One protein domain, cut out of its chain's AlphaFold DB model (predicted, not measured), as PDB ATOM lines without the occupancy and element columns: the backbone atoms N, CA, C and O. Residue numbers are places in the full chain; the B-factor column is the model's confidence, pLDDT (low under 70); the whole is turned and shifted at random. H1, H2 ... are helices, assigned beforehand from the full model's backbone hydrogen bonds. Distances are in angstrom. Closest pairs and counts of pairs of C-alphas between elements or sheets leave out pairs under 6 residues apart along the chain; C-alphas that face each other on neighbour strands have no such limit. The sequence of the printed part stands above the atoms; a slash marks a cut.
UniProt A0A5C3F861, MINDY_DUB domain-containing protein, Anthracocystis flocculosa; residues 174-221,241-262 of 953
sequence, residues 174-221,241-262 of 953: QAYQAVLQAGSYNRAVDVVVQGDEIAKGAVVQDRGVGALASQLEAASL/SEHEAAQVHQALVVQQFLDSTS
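AT A GLANCE: This is residues 174 to 221 and 241 to 262 of the 953 residues of the protein "MINDY_DUB domain-containing protein" of Anthracocystis flocculosa (UniProt A0A5C3F861). One long helix, H5, runs through the middle, and the other four wrap partway round it in chain order, H1, H2, H3, H4, with a gap between H4 and H1. H2 crosses H5 with the broadest contact, while H4 sits loosely on it. The 70 printed residues hold five named helices, H1 to H5 in order, and no named strand: the class is all helix. The whole is compact, with a radius of gyration of the C-alphas of 11.0 A and spans of 30 by 23 by 22 A.

HOW THE PARTS SIT: Start at H5, residues 242 to 260, the hub, which touches the four other helices. H2, residues 185 to 199, touches it at a steep tilt of 51 degrees, opposite ways; look at Gly 195 and Val 248, their closest C-alphas, 4.3 A apart. H1, residues 174 to 182, touches residues 250 to 257 of H5 alone, about perpendicular at 79 degrees, with C-alphas 178 and 250 closest at 5.6 A. H3, residues 202 to 206, touches H5 with C-alphas 203 and 252 closest at 5.9 A. H4, residues 211 to 221, touches H5 opposite ways at 37 degrees, only just a steep tilt, with C-alphas 213 and 249 closest at 7.0 A. H1 and H4 are apart. In the five helices every O i to N i+4 pair is within hydrogen-bond range.

IN THESE COORDINATES: Find C-alpha 242 at (-23.495, 27.678, -39.803); H5 runs 27.0 A to C-alpha 260 at (-30.059, 15.272, -16.698). H2 measures 20.8 A, H4 15.5 A, H1 12.7 A and H3 6.0 A.

THE WHOLE: The C-alphas of Asn 186 and Leu 221 are farthest apart, 32.5 A. Residues 222 to 240 are not printed; C-alphas 221 and 241 stand 15.4 A apart across this cut. The links printed whole are tight. Confidence is low, under 70, at residues 206 to 214 and 216 to 221.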
ATOM      1  N   GLN A 174     -32.893  28.079 -23.127       84.38
ATOM      2  CA  GLN A 174     -32.073  27.436 -24.157       84.38
ATOM      3  C   GLN A 174     -32.477  25.968 -24.332       84.38
ATOM      4  O   GLN A 174     -32.805  25.556 -25.449       84.38
ATOM      5  N   ALA A 175     -32.553  25.206 -23.235       86.19
ATOM      6  CA  ALA A 175     -33.074  23.841 -23.259       86.19
ATOM      7  C   ALA A 175     -34.541  23.809 -23.701       86.19
ATOM      8  O   ALA A 175     -34.902  23.029 -24.581       86.19
ATOM      9  N   TYR A 176     -35.376  24.709 -23.174       89.69
ATOM     10  CA  TYR A 176     -36.791  24.818 -23.525       89.69
ATOM     11  C   TYR A 176     -37.011  24.988 -25.033       89.69
ATOM     12  O   TYR A 176     -37.798  24.251 -25.622       89.69
ATOM     13  N   GLN A 177     -36.283  25.896 -25.691       90.19
ATOM     14  CA  GLN A 177     -36.419  26.093 -27.139       90.19
ATOM     15  C   GLN A 177     -35.918  24.880 -27.940       90.19
ATOM     16  O   GLN A 177     -36.640  24.392 -28.808       90.19
ATOM     17  N   ALA A 178     -34.731  24.353 -27.625       88.75
ATOM     18  CA  ALA A 178     -34.135  23.229 -28.352       88.75
ATOM     19  C   ALA A 178     -34.964  21.932 -28.244       88.75
ATOM     20  O   ALA A 178     -35.131  21.214 -29.236       88.75
ATOM     21  N   VAL A 179     -35.509  21.656 -27.055       89.81
ATOM     22  CA  VAL A 179     -36.308  20.460 -26.747       89.81
ATOM     23  C   VAL A 179     -37.733  20.582 -27.298       89.81
ATOM     24  O   VAL A 179     -38.243  19.617 -27.869       89.81
ATOM     25  N   LEU A 180     -38.369  21.760 -27.238       89.00
ATOM     26  CA  LEU A 180     -39.666  21.974 -27.901       89.00
ATOM     27  C   LEU A 180     -39.570  21.947 -29.431       89.00
ATOM     28  O   LEU A 180     -40.521  21.526 -30.086       89.00
ATOM     29  N   GLN A 181     -38.435  22.353 -30.009       87.06
ATOM     30  CA  GLN A 181     -38.185  22.243 -31.449       87.06
ATOM     31  C   GLN A 181     -38.039  20.779 -31.908       87.06
ATOM     32  O   GLN A 181     -38.421  20.457 -33.033       87.06
ATOM     33  N   ALA A 182     -37.533  19.884 -31.051       86.31
ATOM     34  CA  ALA A 182     -37.595  18.440 -31.288       86.31
ATOM     35  C   ALA A 182     -39.027  17.897 -31.101       86.31
ATOM     36  O   ALA A 182     -39.514  17.111 -31.916       86.31
ATOM     37  N   GLY A 183     -39.731  18.367 -30.068       86.50
ATOM     38  CA  GLY A 183     -41.164  18.157 -29.848       86.50
ATOM     39  C   GLY A 183     -41.504  16.877 -29.083       86.50
ATOM     40  O   GLY A 183     -42.200  16.960 -28.071       86.50
ATOM     41  N   SER A 184     -40.995  15.722 -29.528       91.81
ATOM     42  CA  SER A 184     -41.192  14.415 -28.876       91.81
ATOM     43  C   SER A 184     -39.881  13.676 -28.602       91.81
ATOM     44  O   SER A 184     -38.839  14.044 -29.147       91.81
ATOM     45  N   TYR A 185     -39.913  12.647 -27.751       91.44
ATOM     46  CA  TYR A 185     -38.725  11.876 -27.372       91.44
ATOM     47  C   TYR A 185     -38.042  11.212 -28.570       91.44
ATOM     48  O   TYR A 185     -36.835  11.381 -28.743       91.44
ATOM     49  N   ASN A 186     -38.793  10.538 -29.443       90.38
ATOM     50  CA  ASN A 186     -38.216   9.902 -30.632       90.38
ATOM     51  C   ASN A 186     -37.521  10.939 -31.532       90.38
ATOM     52  O   ASN A 186     -36.387  10.737 -31.956       90.38
ATOM     53  N   ARG A 187     -38.151  12.105 -31.727       90.25
ATOM     54  CA  ARG A 187     -37.579  13.205 -32.515       90.25
ATOM     55  C   ARG A 187     -36.394  13.893 -31.833       90.25
ATOM     56  O   ARG A 187     -35.529  14.431 -32.516       90.25
ATOM     57  N   ALA A 188     -36.336  13.891 -30.502       91.25
ATOM     58  CA  ALA A 188     -35.179  14.360 -29.746       91.25
ATOM     59  C   ALA A 188     -33.982  13.415 -29.920       91.25
ATOM     60  O   ALA A 188     -32.873  13.889 -30.151       91.25
ATOM     61  N   VAL A 189     -34.214  12.097 -29.914       90.94
ATOM     62  CA  VAL A 189     -33.189  11.100 -30.256       90.94
ATOM     63  C   VAL A 189     -32.732  11.262 -31.713       90.94
ATOM     64  O   VAL A 189     -31.526  11.297 -31.948       90.94
ATOM     65  N   ASP A 190     -33.644  11.463 -32.674       90.19
ATOM     66  CA  ASP A 190     -33.287  11.745 -34.078       90.19
ATOM     67  C   ASP A 190     -32.370  12.982 -34.206       90.19
ATOM     68  O   ASP A 190     -31.381  12.952 -34.940       90.19
ATOM     69  N   VAL A 191     -32.671  14.067 -33.478       90.88
ATOM     70  CA  VAL A 191     -31.851  15.296 -33.451       90.88
ATOM     71  C   VAL A 191     -30.470  15.039 -32.841       90.88
ATOM     72  O   VAL A 191     -29.474  15.521 -33.385       90.88
ATOM     73  N   VAL A 192     -30.383  14.258 -31.758       90.88
ATOM     74  CA  VAL A 192     -29.096  13.866 -31.159       90.88
ATOM     75  C   VAL A 192     -28.263  13.046 -32.143       90.88
ATOM     76  O   VAL A 192     -27.093  13.366 -32.343       90.88
ATOM     77  N   VAL A 193     -28.853  12.042 -32.801       90.38
ATOM     78  CA  VAL A 193     -28.158  11.195 -33.786       90.38
ATOM     79  C   VAL A 193     -27.641  12.027 -34.962       90.38
ATOM     80  O   VAL A 193     -26.471  11.915 -35.310       90.38
ATOM     81  N   GLN A 194     -28.458  12.924 -35.526       89.00
ATOM     82  CA  GLN A 194     -28.034  13.795 -36.632       89.00
ATOM     83  C   GLN A 194     -26.876  14.726 -36.234       89.00
ATOM     84  O   GLN A 194     -25.930  14.902 -37.002       89.00
ATOM     85  N   GLY A 195     -26.912  15.301 -35.027       88.06
ATOM     86  CA  GLY A 195     -25.798  16.101 -34.512       88.06
ATOM     87  C   GLY A 195     -24.539  15.273 -34.248       88.06
ATOM     88  O   GLY A 195     -23.433  15.731 -34.535       88.06
ATOM     89  N   ASP A 196     -24.682  14.045 -33.752       87.62
ATOM     90  CA  ASP A 196     -23.557  13.150 -33.476       87.62
ATOM     91  C   ASP A 196     -22.901  12.608 -34.758       87.62
ATOM     92  O   ASP A 196     -21.678  12.489 -34.808       87.62
ATOM     93  N   GLU A 197     -23.668  12.375 -35.830       88.44
ATOM     94  CA  GLU A 197     -23.137  12.047 -37.162       88.44
ATOM     95  C   GLU A 197     -22.279  13.192 -37.730       88.44
ATOM     96  O   GLU A 197     -21.139  12.963 -38.148       88.44
ATOM     97  N   ILE A 198     -22.774  14.437 -37.674       87.25
ATOM     98  CA  ILE A 198     -22.027  15.647 -38.080       87.25
ATOM     99  C   ILE A 198     -20.755  15.815 -37.229       87.25
ATOM    100  O   ILE A 198     -19.675  16.132 -37.745       87.25
ATOM    101  N   ALA A 199     -20.865  15.558 -35.922       83.31
ATOM    102  CA  ALA A 199     -19.773  15.671 -34.962       83.31
ATOM    103  C   ALA A 199     -18.846  14.439 -34.894       83.31
ATOM    104  O   ALA A 199     -17.849  14.461 -34.167       83.31
ATOM    105  N   LYS A 200     -19.138  13.382 -35.664       84.62
ATOM    106  CA  LYS A 200     -18.401  12.106 -35.734       84.62
ATOM    107  C   LYS A 200     -18.260  11.401 -34.376       84.62
ATOM    108  O   LYS A 200     -17.187  10.907 -34.031       84.62
ATOM    109  N   GLY A 201     -19.344  11.350 -33.608       78.50
ATOM    110  CA  GLY A 201     -19.402  10.692 -32.301       78.50
ATOM    111  C   GLY A 201     -19.134  11.607 -31.103       78.50
ATOM    112  O   GLY A 201     -19.116  11.121 -29.971       78.50
ATOM    113  N   ALA A 202     -18.858  12.898 -31.318       76.69
ATOM    114  CA  ALA A 202     -18.443  13.800 -30.244       76.69
ATOM    115  C   ALA A 202     -19.603  14.343 -29.380       76.69
ATOM    116  O   ALA A 202     -19.345  14.757 -28.253       76.69
ATOM    117  N   VAL A 203     -20.862  14.307 -29.837       76.44
ATOM    118  CA  VAL A 203     -22.026  14.732 -29.026       76.44
ATOM    119  C   VAL A 203     -22.327  13.676 -27.962       76.44
ATOM    120  O   VAL A 203     -22.438  13.991 -26.778       76.44
ATOM    121  N   VAL A 204     -22.376  12.401 -28.359       73.56
ATOM    122  CA  VAL A 204     -22.662  11.266 -27.463       73.56
ATOM    123  C   VAL A 204     -21.453  10.897 -26.584       73.56
ATOM    124  O   VAL A 204     -21.618  10.249 -25.544       73.56
ATOM    125  N   GLN A 205     -20.243  11.336 -26.952       71.25
ATOM    126  CA  GLN A 205     -19.047  11.254 -26.101       71.25
ATOM    127  C   GLN A 205     -18.951  12.379 -25.057       71.25
ATOM    128  O   GLN A 205     -18.402  12.127 -23.985       71.25
ATOM    129  N   ASP A 206     -19.474  13.585 -25.322       64.44
ATOM    130  CA  ASP A 206     -19.345  14.721 -24.393       64.44
ATOM    131  C   ASP A 206     -20.169  14.530 -23.104       64.44
ATOM    132  O   ASP A 206     -19.691  14.893 -22.035       64.44
ATOM    133  N   ARG A 207     -21.363  13.912 -23.171       60.44
ATOM    134  CA  ARG A 207     -22.206  13.514 -22.009       60.44
ATOM    135  C   ARG A 207     -22.302  14.551 -20.874       60.44
ATOM    136  O   ARG A 207     -22.196  14.213 -19.694       60.44
ATOM    137  N   GLY A 208     -22.461  15.828 -21.222       49.34
ATOM    138  CA  GLY A 208     -22.582  16.915 -20.244       49.34
ATOM    139  C   GLY A 208     -21.270  17.330 -19.564       49.34
ATOM    140  O   GLY A 208     -21.306  18.080 -18.590       49.34
ATOM    141  N   VAL A 209     -20.109  16.892 -20.068       53.31
ATOM    142  CA  VAL A 209     -18.794  17.459 -19.708       53.31
ATOM    143  C   VAL A 209     -18.657  18.888 -20.257       53.31
ATOM    144  O   VAL A 209     -17.923  19.696 -19.688       53.31
ATOM    145  N   GLY A 210     -19.388  19.228 -21.324       61.09
ATOM    146  CA  GLY A 210     -19.493  20.578 -21.876       61.09
ATOM    147  C   GLY A 210     -18.257  21.026 -22.654       61.09
ATOM    148  O   GLY A 210     -18.113  22.218 -22.941       61.09
ATOM    149  N   ALA A 211     -17.353  20.108 -23.002       66.19
ATOM    150  CA  ALA A 211     -16.119  20.425 -23.705       66.19
ATOM    151  C   ALA A 211     -16.398  20.806 -25.166       66.19
ATOM    152  O   ALA A 211     -15.850  21.801 -25.645       66.19
ATOM    153  N   LEU A 212     -17.288  20.078 -25.850       66.81
ATOM    154  CA  LEU A 212     -17.688  20.406 -27.223       66.81
ATOM    155  C   LEU A 212     -18.544  21.684 -27.279       66.81
ATOM    156  O   LEU A 212     -18.337  22.528 -28.151       66.81
ATOM    157  N   ALA A 213     -19.442  21.876 -26.305       67.69
ATOM    158  CA  ALA A 213     -20.235  23.100 -26.169       67.69
ATOM    159  C   ALA A 213     -19.338  24.337 -25.956       67.69
ATOM    160  O   ALA A 213     -19.453  25.319 -26.689       67.69
ATOM    161  N   SER A 214     -18.364  24.252 -25.040       67.19
ATOM    162  CA  SER A 214     -17.390  25.329 -24.788       67.19
ATOM    163  C   SER A 214     -16.554  25.675 -26.029       67.19
ATOM    164  O   SER A 214     -16.203  26.836 -26.240       67.19
ATOM    165  N   GLN A 215     -16.229  24.685 -26.869       70.00
ATOM    166  CA  GLN A 215     -15.516  24.906 -28.133       70.00
ATOM    167  C   GLN A 215     -16.395  25.618 -29.173       70.00
ATOM    168  O   GLN A 215     -15.910  26.527 -29.847       70.00
ATOM    169  N   LEU A 216     -17.681  25.265 -29.268       67.94
ATOM    170  CA  LEU A 216     -18.655  25.930 -30.142       67.94
ATOM    171  C   LEU A 216     -18.921  27.388 -29.729       67.94
ATOM    172  O   LEU A 216     -18.943  28.272 -30.590       67.94
ATOM    173  N   GLU A 217     -19.051  27.673 -28.430       67.50
ATOM    174  CA  GLU A 217     -19.160  29.049 -27.926       67.50
ATOM    175  C   GLU A 217     -17.883  29.858 -28.211       67.50
ATOM    176  O   GLU A 217     -17.949  30.976 -28.731       67.50
ATOM    177  N   ALA A 218     -16.704  29.281 -27.946       65.00
ATOM    178  CA  ALA A 218     -15.422  29.928 -28.216       65.00
ATOM    179  C   ALA A 218     -15.220  30.217 -29.714       65.00
ATOM    180  O   ALA A 218     -14.771  31.311 -30.066       65.00
ATOM    181  N   ALA A 219     -15.589  29.289 -30.601       62.88
ATOM    182  CA  ALA A 219     -15.554  29.484 -32.050       62.88
ATOM    183  C   ALA A 219     -16.536  30.580 -32.503       62.88
ATOM    184  O   ALA A 219     -16.172  31.450 -33.293       62.88
ATOM    185  N   SER A 220     -17.744  30.614 -31.932       57.22
ATOM    186  CA  SER A 220     -18.757  31.641 -32.226       57.22
ATOM    187  C   SER A 220     -18.309  33.051 -31.811       57.22
ATOM    188  O   SER A 220     -18.637  34.037 -32.473       57.22
ATOM    189  N   LEU A 221     -17.525  33.156 -30.733       54.06
ATOM    190  CA  LEU A 221     -16.945  34.413 -30.247       54.06
ATOM    191  C   LEU A 221     -15.644  34.815 -30.971       54.06
ATOM    192  O   LEU A 221     -15.318  36.005 -31.020       54.06
ATOM    193  N   SER A 241     -20.497  24.132 -41.529       87.31
ATOM    194  CA  SER A 241     -21.339  25.273 -41.901       87.31
ATOM    195  C   SER A 241     -22.132  25.809 -40.703       87.31
ATOM    196  O   SER A 241     -22.342  25.122 -39.706       87.31
ATOM    197  N   GLU A 242     -22.643  27.038 -40.820       81.94
ATOM    198  CA  GLU A 242     -23.495  27.678 -39.803       81.94
ATOM    199  C   GLU A 242     -24.752  26.842 -39.469       81.94
ATOM    200  O   GLU A 242     -25.194  26.818 -38.323       81.94
ATOM    201  N   HIS A 243     -25.278  26.092 -40.445       84.50
ATOM    202  CA  HIS A 243     -26.402  25.170 -40.254       84.50
ATOM    203  C   HIS A 243     -25.993  23.907 -39.480       84.50
ATOM    204  O   HIS A 243     -26.651  23.538 -38.513       84.50
ATOM    205  N   GLU A 244     -24.889  23.266 -39.872       85.94
ATOM    206  CA  GLU A 244     -24.355  22.078 -39.189       85.94
ATOM    207  C   GLU A 244     -23.954  22.399 -37.742       85.94
ATOM    208  O   GLU A 244     -24.316  21.664 -36.826       85.94
ATOM    209  N   ALA A 245     -23.294  23.538 -37.506       85.31
ATOM    210  CA  ALA A 245     -22.947  24.001 -36.165       85.31
ATOM    211  C   ALA A 245     -24.193  24.254 -35.294       85.31
ATOM    212  O   ALA A 245     -24.202  23.890 -34.116       85.31
ATOM    213  N   ALA A 246     -25.268  24.810 -35.866       86.62
ATOM    214  CA  ALA A 246     -26.543  24.977 -35.169       86.62
ATOM    215  C   ALA A 246     -27.224  23.631 -34.847       86.62
ATOM    216  O   ALA A 246     -27.768  23.478 -33.752       86.62
ATOM    217  N   GLN A 247     -27.153  22.640 -35.746       87.69
ATOM    218  CA  GLN A 247     -27.654  21.280 -35.495       87.69
ATOM    219  C   GLN A 247     -26.869  20.578 -34.379       87.69
ATOM    220  O   GLN A 247     -27.482  20.040 -33.460       87.69
ATOM    221  N   VAL A 248     -25.530  20.629 -34.402       88.81
ATOM    222  CA  VAL A 248     -24.675  20.061 -33.338       88.81
ATOM    223  C   VAL A 248     -24.941  20.752 -31.996       88.81
ATOM    224  O   VAL A 248     -25.048  20.083 -30.970       88.81
ATOM    225  N   HIS A 249     -25.118  22.076 -31.987       87.50
ATOM    226  CA  HIS A 249     -25.487  22.817 -30.780       87.50
ATOM    227  C   HIS A 249     -26.872  22.410 -30.241       87.50
ATOM    228  O   HIS A 249     -27.008  22.161 -29.044       87.50
ATOM    229  N   GLN A 250     -27.893  22.278 -31.101       89.25
ATOM    230  CA  GLN A 250     -29.212  21.789 -30.677       89.25
ATOM    231  C   GLN A 250     -29.116  20.361 -30.115       89.25
ATOM    232  O   GLN A 250     -29.685  20.084 -29.061       89.25
ATOM    233  N   ALA A 251     -28.361  19.478 -30.773       89.69
ATOM    234  CA  ALA A 251     -28.135  18.102 -30.339       89.69
ATOM    235  C   ALA A 251     -27.453  18.017 -28.963       89.69
ATOM    236  O   ALA A 251     -27.901  17.245 -28.122       89.69
ATOM    237  N   LEU A 252     -26.433  18.842 -28.695       89.06
ATOM    238  CA  LEU A 252     -25.785  18.926 -27.378       89.06
ATOM    239  C   LEU A 252     -26.767  19.344 -26.276       89.06
ATOM    240  O   LEU A 252     -26.826  18.701 -25.231       89.06
ATOM    241  N   VAL A 253     -27.567  20.387 -26.518       89.38
ATOM    242  CA  VAL A 253     -28.558  20.883 -25.547       89.38
ATOM    243  C   VAL A 253     -29.657  19.842 -25.288       89.38
ATOM    244  O   VAL A 253     -30.035  19.613 -24.139       89.38
ATOM    245  N   VAL A 254     -30.142  19.164 -26.333       90.44
ATOM    246  CA  VAL A 254     -31.136  18.086 -26.210       90.44
ATOM    247  C   VAL A 254     -30.550  16.873 -25.476       90.44
ATOM    248  O   VAL A 254     -31.194  16.359 -24.563       90.44
ATOM    249  N   GLN A 255     -29.321  16.453 -25.791       89.75
ATOM    250  CA  GLN A 255     -28.638  15.359 -25.090       89.75
ATOM    251  C   GLN A 255     -28.438  15.681 -23.602       89.75
ATOM    252  O   GLN A 255     -28.753  14.854 -22.748       89.75
ATOM    253  N   GLN A 256     -27.992  16.898 -23.274       89.19
ATOM    254  CA  GLN A 256     -27.837  17.353 -21.890       89.19
ATOM    255  C   GLN A 256     -29.173  17.340 -21.128       89.19
ATOM    256  O   GLN A 256     -29.207  16.937 -19.961       89.19
ATOM    257  N   PHE A 257     -30.279  17.734 -21.767       90.69
ATOM    258  CA  PHE A 257     -31.616  17.609 -21.182       90.69
ATOM    259  C   PHE A 257     -31.986  16.140 -20.924       90.69
ATOM    260  O   PHE A 257     -32.388  15.811 -19.808       90.69
ATOM    261  N   LEU A 258     -31.811  15.244 -21.902       90.81
ATOM    262  CA  LEU A 258     -32.143  13.820 -21.758       90.81
ATOM    263  C   LEU A 258     -31.313  13.127 -20.659       90.81
ATOM    264  O   LEU A 258     -31.882  12.407 -19.838       90.81
ATOM    265  N   ASP A 259     -30.002  13.386 -20.586       87.88
ATOM    266  CA  ASP A 259     -29.123  12.831 -19.546       87.88
ATOM    267  C   ASP A 259     -29.521  13.328 -18.143       87.88
ATOM    268  O   ASP A 259     -29.677  12.534 -17.208       87.88
ATOM    269  N   SER A 260     -29.734  14.642 -17.990       85.19
ATOM    270  CA  SER A 260     -30.059  15.272 -16.698       85.19
ATOM    271  C   SER A 260     -31.485  15.012 -16.199       85.19
ATOM    272  O   SER A 260     -31.737  15.122 -15.001       85.19
ATOM    273  N   THR A 261     -32.408  14.623 -17.085       89.81
ATOM    274  CA  THR A 261     -33.819  14.328 -16.758       89.81
ATOM    275  C   THR A 261     -34.182  12.853 -16.968       89.81
ATOM    276  O   THR A 261     -35.350  12.492 -17.108       89.81
ATOM    277  N   SER A 262     -33.174  11.978 -16.937       89.38
ATOM    278  CA  SER A 262     -33.254  10.544 -17.251       89.38
ATOM    279  C   SER A 262     -34.217   9.707 -16.385       89.38
ATOM    280  O   SER A 262     -34.568   8.597 -16.779       89.38
TER     281      SER A 262